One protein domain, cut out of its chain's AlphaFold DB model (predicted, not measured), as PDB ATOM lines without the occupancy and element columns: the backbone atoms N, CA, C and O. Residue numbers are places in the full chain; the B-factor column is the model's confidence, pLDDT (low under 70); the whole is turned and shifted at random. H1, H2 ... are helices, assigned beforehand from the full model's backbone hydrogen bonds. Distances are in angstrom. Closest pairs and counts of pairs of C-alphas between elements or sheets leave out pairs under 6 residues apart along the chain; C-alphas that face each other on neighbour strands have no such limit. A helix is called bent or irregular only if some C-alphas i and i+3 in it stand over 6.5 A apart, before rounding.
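Overview. This is residues 4 to 60 and 74 to 136 of the 138 residues of an uncharacterized protein of Candidatus Magasanikbacteria bacterium (UniProt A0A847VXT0). Two long helices, H1 and H4, make a narrow V: residues 25 to 37 of H1 meet residues 108 to 119 of H4, and away from there residues 4 to 24 of H1 stick out free, as do residues 124 to 136, of which 124 to 134 belong to H4. The short H2 sits at the closed end of the V, and beyond it H3 reaches away as an arm, with the unnamed residues 54 to 60 running beside it. The 120 printed residues, all helix in class, have four named helices in the order H1, H2, H3, H4 and no named strand. The whole is extended, with a radius of gyration of the C-alphas of 25.2 A and spans of 82 by 33 by 17 A.

Along the chain. Find C-alpha 4 at (159.812, 156.196, 28.383); from there H1, residues 4 to 40, runs 52.2 A. It is neither bent nor irregular, but only just: C-alphas 37 and 40 are 6.1 A apart. H2, residues 42 to 49, is only just irregular, with C-alphas 44 and 47 6.6 A apart. H3, residues 76 to 96, begins at C-alpha 76 (112.525, 192.159, 85.981) and runs 29.9 A. H4, residues 101 to 134, runs 49.9 A to C-alpha 134 at (143.518, 170.983, 13.094).

Arrangement. Look at residues 25 to 37 of H1, which touch residues 108 to 119 of H4; the closest C-alphas are those of Ser 29 and Ser 115, 5.3 A apart. The two helices run opposite ways at a tilt of 38 degrees, only just steep. H1 and H2 touch only at the corner, closest at the C-alphas of Gln 37 and Ala 44, 5.6 A apart. H2 touches residues 103 to 111 of H4, closest at the C-alphas of Ala 44 and Lys 108, 4.3 A apart. H3 is apart from H1, H2 and H4. In H1, H3 and H4 every O i to N i+4 pair is within hydrogen-bond range; in H2 1 of 4 is, beside 4 of 5 O i to N i+3 pairs.

Size, cuts and confidence. The C-alphas farthest apart, of Thr 75 and Lys 136, are 86.0 A apart. Residues 61 to 73 are not printed, and C-alphas 60 and 74 are 8.0 A apart across the cut, which lies in the link from H2 to H3. The links H1 to H2 and H3 to H4 are tight. The mean pLDDT of the printed part is 88.6, and residues 47 to 53 are under 70.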
ATOM      1  N   SER A   4     160.556 156.279  27.123       81.44
ATOM      2  CA  SER A   4     159.812 156.196  28.383       81.44
ATOM      3  C   SER A   4     159.905 157.477  29.220       81.44
ATOM      4  O   SER A   4     158.897 157.932  29.750       81.44
ATOM      5  N   LYS A   5     161.081 158.120  29.303       87.00
ATOM      6  CA  LYS A   5     161.229 159.402  30.021       87.00
ATOM      7  C   LYS A   5     160.462 160.535  29.335       87.00
ATOM      8  O   LYS A   5     159.932 161.404  30.022       87.00
ATOM      9  N   ILE A   6     160.388 160.529  28.000       88.88
ATOM     10  CA  ILE A   6     159.606 161.512  27.230       88.88
ATOM     11  C   ILE A   6     158.106 161.324  27.499       88.88
ATOM     12  O   ILE A   6     157.417 162.299  27.786       88.88
ATOM     13  N   ILE A   7     157.620 160.078  27.477       93.19
ATOM     14  CA  ILE A   7     156.213 159.749  27.748       93.19
ATOM     15  C   ILE A   7     155.820 160.151  29.175       93.19
ATOM     16  O   ILE A   7     154.836 160.864  29.350       93.19
ATOM     17  N   ILE A   8     156.611 159.766  30.184       93.38
ATOM     18  CA  ILE A   8     156.341 160.105  31.593       93.38
ATOM     19  C   ILE A   8     156.291 161.625  31.785       93.38
ATOM     20  O   ILE A   8     155.370 162.137  32.421       93.38
ATOM     21  N   ARG A   9     157.240 162.360  31.189       92.88
ATOM     22  CA  ARG A   9     157.248 163.828  31.238       92.88
ATOM     23  C   ARG A   9     155.987 164.420  30.609       92.88
ATOM     24  O   ARG A   9     155.404 165.330  31.185       92.88
ATOM     25  N   ASN A  10     155.560 163.915  29.455       93.75
ATOM     26  CA  ASN A  10     154.370 164.426  28.779       93.75
ATOM     27  C   ASN A  10     153.096 164.147  29.585       93.75
ATOM     28  O   ASN A  10     152.283 165.052  29.741       93.75
ATOM     29  N   ILE A  11     152.947 162.943  30.151       94.81
ATOM     30  CA  ILE A  11     151.819 162.611  31.039       94.81
ATOM     31  C   ILE A  11     151.786 163.572  32.231       94.81
ATOM     32  O   ILE A  11     150.737 164.142  32.521       94.81
ATOM     33  N   TYR A  12     152.933 163.804  32.877       95.44
ATOM     34  CA  TYR A  12     153.044 164.758  33.982       95.44
ATOM     35  C   TYR A  12     152.611 166.174  33.571       95.44
ATOM     36  O   TYR A  12     151.806 166.793  34.261       95.44
ATOM     37  N   LEU A  13     153.097 166.673  32.428       95.31
ATOM     38  CA  LEU A  13     152.757 168.012  31.936       95.31
ATOM     39  C   LEU A  13     151.268 168.148  31.593       95.31
ATOM     40  O   LEU A  13     150.656 169.167  31.922       95.31
ATOM     41  N   TYR A  14     150.662 167.126  30.981       94.94
ATOM     42  CA  TYR A  14     149.225 167.121  30.702       94.94
ATOM     43  C   TYR A  14     148.395 167.081  31.981       94.94
ATOM     44  O   TYR A  14     147.424 167.828  32.091       94.94
ATOM     45  N   LEU A  15     148.795 166.278  32.970       96.69
ATOM     46  CA  LEU A  15     148.114 166.217  34.260       96.69
ATOM     47  C   LEU A  15     148.193 167.563  34.994       96.69
ATOM     48  O   LEU A  15     147.177 168.072  35.461       96.69
ATOM     49  N   ALA A  16     149.381 168.170  35.048       96.75
ATOM     50  CA  ALA A  16     149.583 169.474  35.675       96.75
ATOM     51  C   ALA A  16     148.735 170.565  34.998       96.75
ATOM     52  O   ALA A  16     148.070 171.347  35.676       96.75
ATOM     53  N   THR A  17     148.698 170.571  33.663       95.31
ATOM     54  CA  THR A  17     147.877 171.513  32.887       95.31
ATOM     55  C   THR A  17     146.385 171.280  33.121       95.31
ATOM     56  O   THR A  17     145.635 172.238  33.283       95.31
ATOM     57  N   PHE A  18     145.947 170.022  33.188       94.38
ATOM     58  CA  PHE A  18     144.557 169.669  33.466       94.38
ATOM     59  C   PHE A  18     144.114 170.132  34.858       94.38
ATOM     60  O   PHE A  18     143.060 170.750  34.992       94.38
ATOM     61  N   ILE A  19     144.940 169.904  35.883       97.19
ATOM     62  CA  ILE A  19     144.668 170.380  37.246       97.19
ATOM     63  C   ILE A  19     144.616 171.912  37.272       97.19
ATOM     64  O   ILE A  19     143.678 172.484  37.823       97.19
ATOM     65  N   GLY A  20     145.577 172.584  36.632       96.69
ATOM     66  CA  GLY A  20     145.582 174.045  36.522       96.69
ATOM     67  C   GLY A  20     144.330 174.588  35.828       96.69
ATOM     68  O   GLY A  20     143.716 175.539  36.311       96.69
ATOM     69  N   LEU A  21     143.894 173.943  34.742       93.81
ATOM     70  CA  LEU A  21     142.663 174.300  34.041       93.81
ATOM     71  C   LEU A  21     141.432 174.125  34.937       93.81
ATOM     72  O   LEU A  21     140.581 175.012  34.967       93.81
ATOM     73  N   MET A  22     141.352 173.034  35.702       94.00
ATOM     74  CA  MET A  22     140.257 172.810  36.652       94.00
ATOM     75  C   MET A  22     140.194 173.903  37.719       94.00
ATOM     76  O   MET A  22     139.114 174.431  37.978       94.00
ATOM     77  N   MET A  23     141.338 174.306  38.279       96.50
ATOM     78  CA  MET A  23     141.399 175.409  39.246       96.50
ATOM     79  C   MET A  23     140.846 176.709  38.646       96.50
ATOM     80  O   MET A  23     139.996 177.356  39.256       96.50
ATOM     81  N   ILE A  24     141.258 177.055  37.421       94.94
ATOM     82  CA  ILE A  24     140.775 178.253  36.716       94.94
ATOM     83  C   ILE A  24     139.265 178.180  36.472       94.94
ATOM     84  O   ILE A  24     138.554 179.145  36.741       94.94
ATOM     85  N   VAL A  25     138.767 177.042  35.987       93.44
ATOM     86  CA  VAL A  25     137.344 176.820  35.682       93.44
ATOM     87  C   VAL A  25     136.481 176.946  36.935       93.44
ATOM     88  O   VAL A  25     135.461 177.639  36.913       93.44
ATOM     89  N   ILE A  26     136.909 176.334  38.042       93.00
ATOM     90  CA  ILE A  26     136.207 176.413  39.326       93.00
ATOM     91  C   ILE A  26     136.167 177.867  39.807       93.00
ATOM     92  O   ILE A  26     135.083 178.385  40.078       93.00
ATOM     93  N   THR A  27     137.305 178.564  39.846       94.31
ATOM     94  CA  THR A  27     137.347 179.967  40.291       94.31
ATOM     95  C   THR A  27     136.534 180.887  39.378       94.31
ATOM     96  O   THR A  27     135.777 181.722  39.873       94.31
ATOM     97  N   ALA A  28     136.613 180.708  38.057       93.88
ATOM     98  CA  ALA A  28     135.825 181.479  37.098       93.88
ATOM     99  C   ALA A  28     134.317 181.280  37.308       93.88
ATOM    100  O   ALA A  28     133.563 182.250  37.274       93.88
ATOM    101  N   SER A  29     133.876 180.050  37.597       92.88
ATOM    102  CA  SER A  29     132.465 179.772  37.896       92.88
ATOM    103  C   SER A  29     131.982 180.478  39.170       92.88
ATOM    104  O   SER A  29     130.857 180.973  39.209       92.88
ATOM    105  N   ILE A  30     132.840 180.590  40.193       91.69
ATOM    106  CA  ILE A  30     132.531 181.307  41.440       91.69
ATOM    107  C   ILE A  30     132.425 182.814  41.187       91.69
ATOM    108  O   ILE A  30     131.497 183.452  41.682       91.69
ATOM    109  N   LEU A  31     133.338 183.386  40.396       94.38
ATOM    110  CA  LEU A  31     133.291 184.806  40.035       94.38
ATOM    111  C   LEU A  31     132.059 185.135  39.192       94.38
ATOM    112  O   LEU A  31     131.378 186.123  39.459       94.38
ATOM    113  N   LEU A  32     131.735 184.285  38.216       95.19
ATOM    114  CA  LEU A  32     130.532 184.451  37.408       95.19
ATOM    115  C   LEU A  32     129.278 184.388  38.281       95.19
ATOM    116  O   LEU A  32     128.404 185.242  38.150       95.19
ATOM    117  N   ARG A  33     129.225 183.439  39.223       93.50
ATOM    118  CA  ARG A  33     128.148 183.360  40.209       93.50
ATOM    119  C   ARG A  33     127.980 184.676  40.968       93.50
ATOM    120  O   ARG A  33     126.857 185.156  41.064       93.50
ATOM    121  N   LEU A  34     129.069 185.271  41.452       92.69
ATOM    122  CA  LEU A  34     129.025 186.548  42.170       92.69
ATOM    123  C   LEU A  34     128.443 187.663  41.295       92.69
ATOM    124  O   LEU A  34     127.526 188.357  41.721       92.69
ATOM    125  N   VAL A  35     128.899 187.787  40.045       94.12
ATOM    126  CA  VAL A  35     128.361 188.784  39.103       94.12
ATOM    127  C   VAL A  35     126.864 188.573  38.865       94.12
ATOM    128  O   VAL A  35     126.089 189.528  38.936       94.12
ATOM    129  N   LEU A  36     126.444 187.327  38.628       94.50
ATOM    130  CA  LEU A  36     125.036 186.991  38.426       94.50
ATOM    131  C   LEU A  36     124.199 187.343  39.664       94.50
ATOM    132  O   LEU A  36     123.135 187.933  39.507       94.50
ATOM    133  N   GLN A  37     124.670 187.025  40.873       93.38
ATOM    134  CA  GLN A  37     123.960 187.317  42.125       93.38
ATOM    135  C   GLN A  37     123.896 188.809  42.431       93.38
ATOM    136  O   GLN A  37     122.884 189.264  42.935       93.38
ATOM    137  N   THR A  38     124.937 189.584  42.132       91.69
ATOM    138  CA  THR A  38     124.947 191.017  42.456       91.69
ATOM    139  C   THR A  38     124.119 191.842  41.472       91.69
ATOM    140  O   THR A  38     123.441 192.777  41.888       91.69
ATOM    141  N   TRP A  39     124.152 191.512  40.176       93.44
ATOM    142  CA  TRP A  39     123.635 192.412  39.134       93.44
ATOM    143  C   TRP A  39     122.388 191.907  38.406       93.44
ATOM    144  O   TRP A  39     121.597 192.719  37.936       93.44
ATOM    145  N   ILE A  40     122.199 190.589  38.282       94.19
ATOM    146  CA  ILE A  40     121.119 190.008  37.458       94.19
ATOM    147  C   ILE A  40     120.047 189.350  38.334       94.19
ATOM    148  O   ILE A  40     118.851 189.485  38.079       94.19
ATOM    149  N   PHE A  41     120.471 188.662  39.391       93.62
ATOM    150  CA  PHE A  41     119.636 187.891  40.306       93.62
ATOM    151  C   PHE A  41     119.896 188.297  41.770       93.62
ATOM    152  O   PHE A  41     120.362 187.466  42.553       93.62
ATOM    153  N   PRO A  42     119.596 189.549  42.170       89.56
ATOM    154  CA  PRO A  42     119.874 190.052  43.520       89.56
ATOM    155  C   PRO A  42     119.255 189.197  44.631       89.56
ATOM    156  O   PRO A  42     119.898 188.965  45.655       89.56
ATOM    157  N   LEU A  43     118.064 188.622  44.410       88.19
ATOM    158  CA  LEU A  43     117.406 187.773  45.413       88.19
ATOM    159  C   LEU A  43     118.149 186.452  45.661       88.19
ATOM    160  O   LEU A  43     117.970 185.839  46.707       88.19
ATOM    161  N   ALA A  44     119.005 186.005  44.734       87.12
ATOM    162  CA  ALA A  44     119.851 184.829  44.950       87.12
ATOM    163  C   ALA A  44     120.922 185.050  46.031       87.12
ATOM    164  O   ALA A  44     121.575 184.083  46.433       87.12
ATOM    165  N   SER A  45     121.140 186.299  46.451       84.62
ATOM    166  CA  SER A  45     122.056 186.650  47.536       84.62
ATOM    167  C   SER A  45     121.371 186.743  48.904       84.62
ATOM    168  O   SER A  45     122.058 186.646  49.912       84.62
ATOM    169  N   GLU A  46     120.037 186.818  48.966       80.19
ATOM    170  CA  GLU A  46     119.286 186.925  50.232       80.19
ATOM    171  C   GLU A  46     119.540 185.734  51.165       80.19
ATOM    172  O   GLU A  46     119.609 185.887  52.377       80.19
ATOM    173  N   ASP A  47     119.785 184.549  50.602       67.88
ATOM    174  CA  ASP A  47     120.149 183.344  51.357       67.88
ATOM    175  C   ASP A  47     121.526 183.457  52.051       67.88
ATOM    176  O   ASP A  47     121.730 182.903  53.127       67.88
ATOM    177  N   LEU A  48     122.472 184.221  51.483       63.97
ATOM    178  CA  LEU A  48     123.763 184.513  52.130       63.97
ATOM    179  C   LEU A  48     123.590 185.457  53.329       63.97
ATOM    180  O   LEU A  48     124.345 185.362  54.295       63.97
ATOM    181  N   TYR A  49     122.590 186.342  53.271       61.69
ATOM    182  CA  TYR A  49     122.248 187.296  54.330       61.69
ATOM    183  C   TYR A  49     121.168 186.779  55.289       61.69
ATOM    184  O   TYR A  49     120.873 187.427  56.288       61.69
ATOM    185  N   GLN A  50     120.653 185.566  55.069       58.66
ATOM    186  CA  GLN A  50     119.736 184.862  55.974       58.66
ATOM    187  C   GLN A  50     120.363 184.569  57.353       58.66
ATOM    188  O   GLN A  50     119.690 184.121  58.280       58.66
ATOM    189  N   TYR A  51     121.662 184.854  57.510       50.03
ATOM    190  CA  TYR A  51     122.339 184.929  58.802       50.03
ATOM    191  C   TYR A  51     121.863 186.090  59.691       50.03
ATOM    192  O   TYR A  51     122.220 186.103  60.870       50.03
ATOM    193  N   ASP A  52     120.988 186.972  59.196       56.84
ATOM    194  CA  ASP A  52     119.995 187.670  60.023       56.84
ATOM    195  C   ASP A  52     118.997 186.632  60.567       56.84
ATOM    196  O   ASP A  52     117.822 186.551  60.191       56.84
ATOM    197  N   ARG A  53     119.538 185.744  61.403       65.50
ATOM    198  CA  ARG A  53     118.844 184.641  62.048       65.50
ATOM    199  C   ARG A  53     117.686 185.227  62.831       65.50
ATOM    200  O   ARG A  53     117.820 186.294  63.428       65.50
ATOM    201  N   ILE A  54     116.583 184.484  62.862       80.81
ATOM    202  CA  ILE A  54     115.517 184.692  63.842       80.81
ATOM    203  C   ILE A  54     116.168 185.075  65.180       80.81
ATOM    204  O   ILE A  54     117.056 184.335  65.629       80.81
ATOM    205  N   PRO A  55     115.777 186.210  65.788       84.25
ATOM    206  CA  PRO A  55     116.334 186.643  67.057       84.25
ATOM    207  C   PRO A  55     116.293 185.491  68.049       84.25
ATOM    208  O   PRO A  55     115.252 184.848  68.227       84.25
ATOM    209  N   THR A  56     117.447 185.181  68.637       84.31
ATOM    210  CA  THR A  56     117.563 184.055  69.563       84.31
ATOM    211  C   THR A  56     116.608 184.282  70.719       84.31
ATOM    212  O   THR A  56     116.628 185.338  71.346       84.31
ATOM    213  N   THR A  57     115.743 183.302  70.969       84.50
ATOM    214  CA  THR A  57     114.780 183.375  72.064       84.50
ATOM    215  C   THR A  57     115.531 183.556  73.382       84.50
ATOM    216  O   THR A  57     116.458 182.780  73.640       84.50
ATOM    217  N   PRO A  58     115.166 184.548  74.211       85.94
ATOM    218  CA  PRO A  58     115.812 184.758  75.491       85.94
ATOM    219  C   PRO A  58     115.568 183.542  76.381       85.94
ATOM    220  O   PRO A  58     114.517 182.898  76.315       85.94
ATOM    221  N   TYR A  59     116.554 183.220  77.209       81.88
ATOM    222  CA  TYR A  59     116.413 182.152  78.181       81.88
ATOM    223  C   TYR A  59     115.568 182.647  79.356       81.88
ATOM    224  O   TYR A  59     115.870 183.688  79.937       81.88
ATOM    225  N   ILE A  60     114.504 181.914  79.683       82.94
ATOM    226  CA  ILE A  60     113.618 182.223  80.807       82.94
ATOM    227  C   ILE A  60     113.805 181.128  81.852       82.94
ATOM    228  O   ILE A  60     113.393 179.986  81.644       82.94
ATOM    229  N   LEU A  74     107.448 186.571  85.736       84.88
ATOM    230  CA  LEU A  74     108.785 186.863  85.237       84.88
ATOM    231  C   LEU A  74     109.504 187.828  86.183       84.88
ATOM    232  O   LEU A  74     108.912 188.813  86.651       84.88
ATOM    233  N   THR A  75     110.794 187.583  86.386       86.62
ATOM    234  CA  THR A  75     111.703 188.549  87.009       86.62
ATOM    235  C   THR A  75     111.832 189.807  86.141       86.62
ATOM    236  O   THR A  75     111.490 189.814  84.954       86.62
ATOM    237  N   SER A  76     112.317 190.907  86.721       86.50
ATOM    238  CA  SER A  76     112.525 192.159  85.981       86.50
ATOM    239  C   SER A  76     113.502 191.989  84.809       86.50
ATOM    240  O   SER A  76     113.239 192.497  83.724       86.50
ATOM    241  N   GLU A  77     114.572 191.214  85.007       86.31
ATOM    242  CA  GLU A  77     115.596 190.923  83.991       86.31
ATOM    243  C   GLU A  77     115.035 190.083  82.829       86.31
ATOM    244  O   GLU A  77     115.313 190.350  81.657       86.31
ATOM    245  N   GLU A  78     114.179 189.100  83.129       87.94
ATOM    246  CA  GLU A  78     113.501 188.290  82.108       87.94
ATOM    247  C   GLU A  78     112.492 189.117  81.300       87.94
ATOM    248  O   GLU A  78     112.397 188.951  80.083       87.94
ATOM    249  N   LYS A  79     111.761 190.037  81.949       89.06
ATOM    250  CA  LYS A  79     110.836 190.958  81.260       89.06
ATOM    251  C   LYS A  79     111.569 191.884  80.300       89.06
ATOM    252  O   LYS A  79     111.094 192.095  79.187       89.06
ATOM    253  N   GLU A  80     112.708 192.424  80.720       90.62
ATOM    254  CA  GLU A  80     113.536 193.285  79.878       90.62
ATOM    255  C   GLU A  80     114.083 192.514  78.670       90.62
ATOM    256  O   GLU A  80     113.899 192.941  77.529       90.62
ATOM    257  N   SER A  81     114.643 191.324  78.900       90.06
ATOM    258  CA  SER A  81     115.161 190.455  77.832       90.06
ATOM    259  C   SER A  81     114.077 190.067  76.819       90.06
ATOM    260  O   SER A  81     114.315 190.056  75.609       90.06
ATOM    261  N   LEU A  82     112.857 189.793  77.295       90.75
ATOM    262  CA  LEU A  82     111.701 189.525  76.438       90.75
ATOM    263  C   LEU A  82     111.250 190.748  75.640       90.75
ATOM    264  O   LEU A  82     110.899 190.598  74.472       90.75
ATOM    265  N   ALA A  83     111.252 191.941  76.236       91.50
ATOM    266  CA  ALA A  83     110.871 193.171  75.543       91.50
ATOM    267  C   ALA A  83     111.844 193.505  74.398       91.50
ATOM    268  O   ALA A  83     111.413 193.874  73.299       91.50
ATOM    269  N   VAL A  84     113.148 193.312  74.632       91.44
ATOM    270  CA  VAL A  84     114.185 193.437  73.595       91.44
ATOM    271  C   VAL A  84     113.941 192.415  72.486       91.44
ATOM    272  O   VAL A  84     113.782 192.793  71.325       91.44
ATOM    273  N   TRP A  85     113.778 191.138  72.840       93.12
ATOM    274  CA  TRP A  85     113.526 190.084  71.858       93.12
ATOM    275  C   TRP A  85     112.252 190.311  71.033       93.12
ATOM    276  O   TRP A  85     112.261 190.095  69.824       93.12
ATOM    277  N   GLN A  86     111.156 190.775  71.643       92.75
ATOM    278  CA  GLN A  86     109.916 191.096  70.924       92.75
ATOM    279  C   GLN A  86     110.126 192.204  69.887       92.75
ATOM    280  O   GLN A  86     109.570 192.139  68.787       92.75
ATOM    281  N   THR A  87     110.934 193.207  70.234       93.25
ATOM    282  CA  THR A  87     111.282 194.308  69.332       93.25
ATOM    283  C   THR A  87     112.101 193.791  68.153       93.25
ATOM    284  O   THR A  87     111.719 194.007  66.999       93.25
ATOM    285  N   ASP A  88     113.157 193.026  68.430       91.56
ATOM    286  CA  ASP A  88     114.014 192.432  67.402       91.56
ATOM    287  C   ASP A  88     113.226 191.477  66.501       91.56
ATOM    288  O   ASP A  88     113.372 191.492  65.276       91.56
ATOM    289  N   TYR A  89     112.337 190.670  67.087       91.50
ATOM    290  CA  TYR A  89     111.498 189.725  66.356       91.50
ATOM    291  C   TYR A  89     110.541 190.438  65.409       91.50
ATOM    292  O   TYR A  89     110.358 189.999  64.273       91.50
ATOM    293  N   LYS A  90     109.957 191.562  65.837       92.31
ATOM    294  CA  LYS A  90     109.094 192.375  64.977       92.31
ATOM    295  C   LYS A  90     109.868 192.934  63.782       92.31
ATOM    296  O   LYS A  90     109.398 192.800  62.655       92.31
ATOM    297  N   ILE A  91     111.058 193.490  64.013       90.56
ATOM    298  CA  ILE A  91     111.927 194.020  62.948       90.56
ATOM    299  C   ILE A  91     112.312 192.904  61.968       90.56
ATOM    300  O   ILE A  91     112.182 193.068  60.752       90.56
ATOM    301  N   TRP A  92     112.739 191.755  62.495       89.38
ATOM    302  CA  TRP A  92     113.076 190.583  61.692       89.38
ATOM    303  C   TRP A  92     111.884 190.119  60.850       89.38
ATOM    304  O   TRP A  92     112.025 189.925  59.644       89.38
ATOM    305  N   LYS A  93     110.694 190.009  61.453       89.06
ATOM    306  CA  LYS A  93     109.476 189.564  60.769       89.06
ATOM    307  C   LYS A  93     109.076 190.517  59.646       89.06
ATOM    308  O   LYS A  93     108.841 190.073  58.530       89.06
ATOM    309  N   GLU A  94     109.079 191.823  59.902       89.81
ATOM    310  CA  GLU A  94     108.765 192.835  58.884       89.81
ATOM    311  C   GLU A  94     109.759 192.836  57.714       89.81
ATOM    312  O   GLU A  94     109.377 193.134  56.578       89.81
ATOM    313  N   LYS A  95     111.033 192.519  57.969       85.44
ATOM    314  CA  LYS A  95     112.045 192.346  56.918       85.44
ATOM    315  C   LYS A  95     111.817 191.046  56.142       85.44
ATOM    316  O   LYS A  95     111.828 191.065  54.913       85.44
ATOM    317  N   ASN A  96     111.576 189.945  56.846       85.25
ATOM    318  CA  ASN A  96     111.411 188.609  56.279       85.25
ATOM    319  C   ASN A  96     110.132 188.470  55.439       85.25
ATOM    320  O   ASN A  96     110.166 187.837  54.386       85.25
ATOM    321  N   ASP A  97     109.031 189.099  55.858       85.94
ATOM    322  CA  ASP A  97     107.740 189.068  55.152       85.94
ATOM    323  C   ASP A  97     107.792 189.795  53.795       85.94
ATOM    324  O   ASP A  97     106.971 189.542  52.913       85.94
ATOM    325  N   LYS A  98     108.776 190.682  53.593       85.88
ATOM    326  CA  LYS A  98     108.999 191.375  52.313       85.88
ATOM    327  C   LYS A  98     109.762 190.523  51.297       85.88
ATOM    328  O   LYS A  98     109.815 190.893  50.123       85.88
ATOM    329  N   ILE A  99     110.363 189.410  51.722       85.62
ATOM    330  CA  ILE A  99     111.195 188.558  50.871       85.62
ATOM    331  C   ILE A  99     110.350 187.410  50.313       85.62
ATOM    332  O   ILE A  99     109.819 186.575  51.044       85.62
ATOM    333  N   ASP A 100     110.279 187.313  48.984       89.38
ATOM    334  CA  ASP A 100     109.738 186.128  48.314       89.38
ATOM    335  C   ASP A 100     110.788 185.006  48.320       89.38
ATOM    336  O   ASP A 100     111.607 184.870  47.404       89.38
ATOM    337  N   TRP A 101     110.754 184.185  49.370       85.12
ATOM    338  CA  TRP A 101     111.679 183.065  49.569       85.12
ATOM    339  C   TRP A 101     111.618 182.015  48.458       85.12
ATOM    340  O   TRP A 101     112.637 181.410  48.110       85.12
ATOM    341  N   LYS A 102     110.446 181.821  47.842       88.25
ATOM    342  CA  LYS A 102     110.305 180.899  46.709       88.25
ATOM    343  C   LYS A 102     111.090 181.427  45.512       88.25
ATOM    344  O   LYS A 102     111.860 180.682  44.902       88.25
ATOM    345  N   LYS A 103     110.932 182.713  45.195       90.88
ATOM    346  CA  LYS A 103     111.668 183.370  44.108       90.88
ATOM    347  C   LYS A 103     113.166 183.453  44.397       90.88
ATOM    348  O   LYS A 103     113.950 183.187  43.486       90.88
ATOM    349  N   ALA A 104     113.570 183.748  45.633       90.00
ATOM    350  CA  ALA A 104     114.976 183.755  46.045       90.00
ATOM    351  C   ALA A 104     115.644 182.391  45.800       90.00
ATOM    352  O   ALA A 104     116.692 182.310  45.152       90.00
ATOM    353  N   ASN A 105     114.986 181.299  46.205       88.69
ATOM    354  CA  ASN A 105     115.498 179.948  45.980       88.69
ATOM    355  C   ASN A 105     115.586 179.586  44.485       88.69
ATOM    356  O   ASN A 105     116.559 178.971  44.045       88.69
ATOM    357  N   LEU A 106     114.600 179.992  43.678       91.44
ATOM    358  CA  LEU A 106     114.647 179.791  42.225       91.44
ATOM    359  C   LEU A 106     115.798 180.569  41.578       91.44
ATOM    360  O   LEU A 106     116.513 180.018  40.740       91.44
ATOM    361  N   GLN A 107     116.019 181.822  41.984       94.19
ATOM    362  CA  GLN A 107     117.142 182.619  41.491       94.19
ATOM    363  C   GLN A 107     118.492 182.005  41.880       94.19
ATOM    364  O   GLN A 107     119.384 181.930  41.040       94.19
ATOM    365  N   LYS A 108     118.633 181.482  43.105       90.81
ATOM    366  CA  LYS A 108     119.838 180.755  43.544       90.81
ATOM    367  C   LYS A 108     120.130 179.539  42.661       90.81
ATOM    368  O   LYS A 108     121.270 179.337  42.240       90.81
ATOM    369  N   GLN A 109     119.106 178.749  42.345       91.88
ATOM    370  CA  GLN A 109     119.249 177.607  41.436       91.88
ATOM    371  C   GLN A 109     119.649 178.052  40.026       91.88
ATOM    372  O   GLN A 109     120.578 177.490  39.446       91.88
ATOM    373  N   ALA A 110     118.998 179.093  39.498       94.12
ATOM    374  CA  ALA A 110     119.310 179.649  38.185       94.12
ATOM    375  C   ALA A 110     120.769 180.116  38.106       94.12
ATOM    376  O   ALA A 110     121.499 179.714  37.206       94.12
ATOM    377  N   VAL A 111     121.214 180.895  39.089       94.25
ATOM    378  CA  VAL A 111     122.593 181.374  39.210       94.25
ATOM    379  C   VAL A 111     123.596 180.219  39.182       94.25
ATOM    380  O   VAL A 111     124.559 180.271  38.414       94.25
ATOM    381  N   ASN A 112     123.389 179.176  39.993       90.31
ATOM    382  CA  ASN A 112     124.310 178.039  40.055       90.31
ATOM    383  C   ASN A 112     124.387 177.305  38.712       90.31
ATOM    384  O   ASN A 112     125.481 177.053  38.203       90.31
ATOM    385  N   ASN A 113     123.228 177.025  38.113       92.81
ATOM    386  CA  ASN A 113     123.145 176.301  36.850       92.81
ATOM    387  C   ASN A 113     123.745 177.111  35.697       92.81
ATOM    388  O   ASN A 113     124.551 176.583  34.932       92.81
ATOM    389  N   PHE A 114     123.419 178.403  35.600       94.69
ATOM    390  CA  PHE A 114     123.972 179.273  34.567       94.69
ATOM    391  C   PHE A 114     125.478 179.448  34.722       94.69
ATOM    392  O   PHE A 114     126.187 179.381  33.721       94.69
ATOM    393  N   SER A 115     125.991 179.588  35.946       92.50
ATOM    394  CA  SER A 115     127.433 179.755  36.167       92.50
ATOM    395  C   SER A 115     128.236 178.577  35.614       92.50
ATOM    396  O   SER A 115     129.208 178.775  34.887       92.50
ATOM    397  N   VAL A 116     127.809 177.344  35.901       90.19
ATOM    398  CA  VAL A 116     128.479 176.139  35.388       90.19
ATOM    399  C   VAL A 116     128.251 175.978  33.885       90.19
ATOM    400  O   VAL A 116     129.199 175.698  33.150       90.19
ATOM    401  N   MET A 117     127.022 176.202  33.408       94.12
ATOM    402  CA  MET A 117     126.673 176.080  31.990       94.12
ATOM    403  C   MET A 117     127.487 177.033  31.112       94.12
ATOM    404  O   MET A 117     128.006 176.604  30.085       94.12
ATOM    405  N   PHE A 118     127.638 178.302  31.503       94.38
ATOM    406  CA  PHE A 118     128.400 179.287  30.730       94.38
ATOM    407  C   PHE A 118     129.873 178.901  30.610       94.38
ATOM    408  O   PHE A 118     130.423 178.927  29.510       94.38
ATOM    409  N   ILE A 119     130.509 178.489  31.710       92.31
ATOM    410  CA  ILE A 119     131.912 178.060  31.668       92.31
ATOM    411  C   ILE A 119     132.062 176.767  30.858       92.31
ATOM    412  O   ILE A 119     132.951 176.671  30.010       92.31
ATOM    413  N   GLY A 120     131.159 175.800  31.046       90.62
ATOM    414  CA  GLY A 120     131.128 174.570  30.254       90.62
ATOM    415  C   GLY A 120     130.966 174.838  28.756       90.62
ATOM    416  O   GLY A 120     131.661 174.233  27.941       90.62
ATOM    417  N   LEU A 121     130.114 175.797  28.386       94.62
ATOM    418  CA  LEU A 121     129.920 176.217  27.001       94.62
ATOM    419  C   LEU A 121     131.188 176.850  26.419       94.62
ATOM    420  O   LEU A 121     131.580 176.504  25.306       94.62
ATOM    421  N   ILE A 122     131.860 177.729  27.170       92.69
ATOM    422  CA  ILE A 122     133.133 178.335  26.745       92.69
ATOM    423  C   ILE A 122     134.181 177.249  26.479       92.69
ATOM    424  O   ILE A 122     134.838 177.277  25.434       92.69
ATOM    425  N   LEU A 123     134.314 176.269  27.378       90.75
ATOM    426  CA  LEU A 123     135.241 175.147  27.202       90.75
ATOM    427  C   LEU A 123     134.882 174.308  25.972       90.75
ATOM    428  O   LEU A 123     135.748 174.036  25.139       90.75
ATOM    429  N   PHE A 124     133.607 173.940  25.825       92.50
ATOM    430  CA  PHE A 124     133.124 173.141  24.700       92.50
ATOM    431  C   PHE A 124     133.394 173.824  23.355       92.50
ATOM    432  O   PHE A 124     133.947 173.207  22.440       92.50
ATOM    433  N   LEU A 125     133.062 175.113  23.240       94.44
ATOM    434  CA  LEU A 125     133.294 175.891  22.023       94.44
ATOM    435  C   LEU A 125     134.788 176.060  21.732       94.44
ATOM    436  O   LEU A 125     135.199 175.921  20.579       94.44
ATOM    437  N   SER A 126     135.606 176.298  22.762       90.44
ATOM    438  CA  SER A 126     137.061 176.431  22.618       90.44
ATOM    439  C   SER A 126     137.688 175.143  22.080       90.44
ATOM    440  O   SER A 126     138.439 175.181  21.103       90.44
ATOM    441  N   HIS A 127     137.325 173.987  22.645       88.56
ATOM    442  CA  HIS A 127     137.790 172.691  22.148       88.56
ATOM    443  C   HIS A 127     137.287 172.397  20.731       88.56
ATOM    444  O   HIS A 127     138.066 171.976  19.873       88.56
ATOM    445  N   GLY A 128     136.009 172.669  20.451       88.94
ATOM    446  CA  GLY A 128     135.431 172.487  19.118       88.94
ATOM    447  C   GLY A 128     136.114 173.343  18.047       88.94
ATOM    448  O   GLY A 128     136.316 172.883  16.923       88.94
ATOM    449  N   TYR A 129     136.518 174.567  18.391       91.19
ATOM    450  CA  TYR A 129     137.266 175.447  17.496       91.19
ATOM    451  C   TYR A 129     138.662 174.900  17.170       91.19
ATOM    452  O   TYR A 129     139.036 174.860  15.997       91.19
ATOM    453  N   VAL A 130     139.408 174.432  18.179       88.62
ATOM    454  CA  VAL A 130     140.747 173.843  17.984       88.62
ATOM    455  C   VAL A 130     140.670 172.616  17.074       88.62
ATOM    456  O   VAL A 130     141.349 172.575  16.052       88.62
ATOM    457  N   LEU A 131     139.745 171.690  17.350       86.94
ATOM    458  CA  LEU A 131     139.551 170.481  16.536       86.94
ATOM    459  C   LEU A 131     139.231 170.796  15.069       86.94
ATOM    460  O   LEU A 131     139.716 170.128  14.157       86.94
ATOM    461  N   ARG A 132     138.412 171.822  14.819       85.31
ATOM    462  CA  ARG A 132     138.094 172.267  13.452       85.31
ATOM    463  C   ARG A 132     139.297 172.885  12.746       85.31
ATOM    464  O   ARG A 132     139.380 172.790  11.525       85.31
ATOM    465  N   LYS A 133     140.187 173.553  13.482       85.19
ATOM    466  CA  LYS A 133     141.397 174.168  12.929       85.19
ATOM    467  C   LYS A 133     142.435 173.115  12.555       85.19
ATOM    468  O   LYS A 133     143.060 173.257  11.508       85.19
ATOM    469  N   ASP A 134     142.575 172.071  13.362       80.75
ATOM    470  CA  ASP A 134     143.518 170.983  13.094       80.75
ATOM    471  C   ASP A 134     143.083 170.168  11.870       80.75
ATOM    472  O   ASP A 134     143.877 169.975  10.955       80.75
ATOM    473  N   LYS A 135     141.783 169.863  11.746       78.81
ATOM    474  CA  LYS A 135     141.208 169.213  10.551       78.81
ATOM    475  C   LYS A 135     141.313 170.012   9.245       78.81
ATOM    476  O   LYS A 135     141.044 169.458   8.191       78.81
ATOM    477  N   LYS A 136     141.592 171.318   9.302       73.62
ATOM    478  CA  LYS A 136     141.801 172.161   8.107       73.62
ATOM    479  C   LYS A 136     143.269 172.242   7.682       73.62
ATOM    480  O   LYS A 136     143.556 172.859   6.660       73.62
TER     481      LYS A 136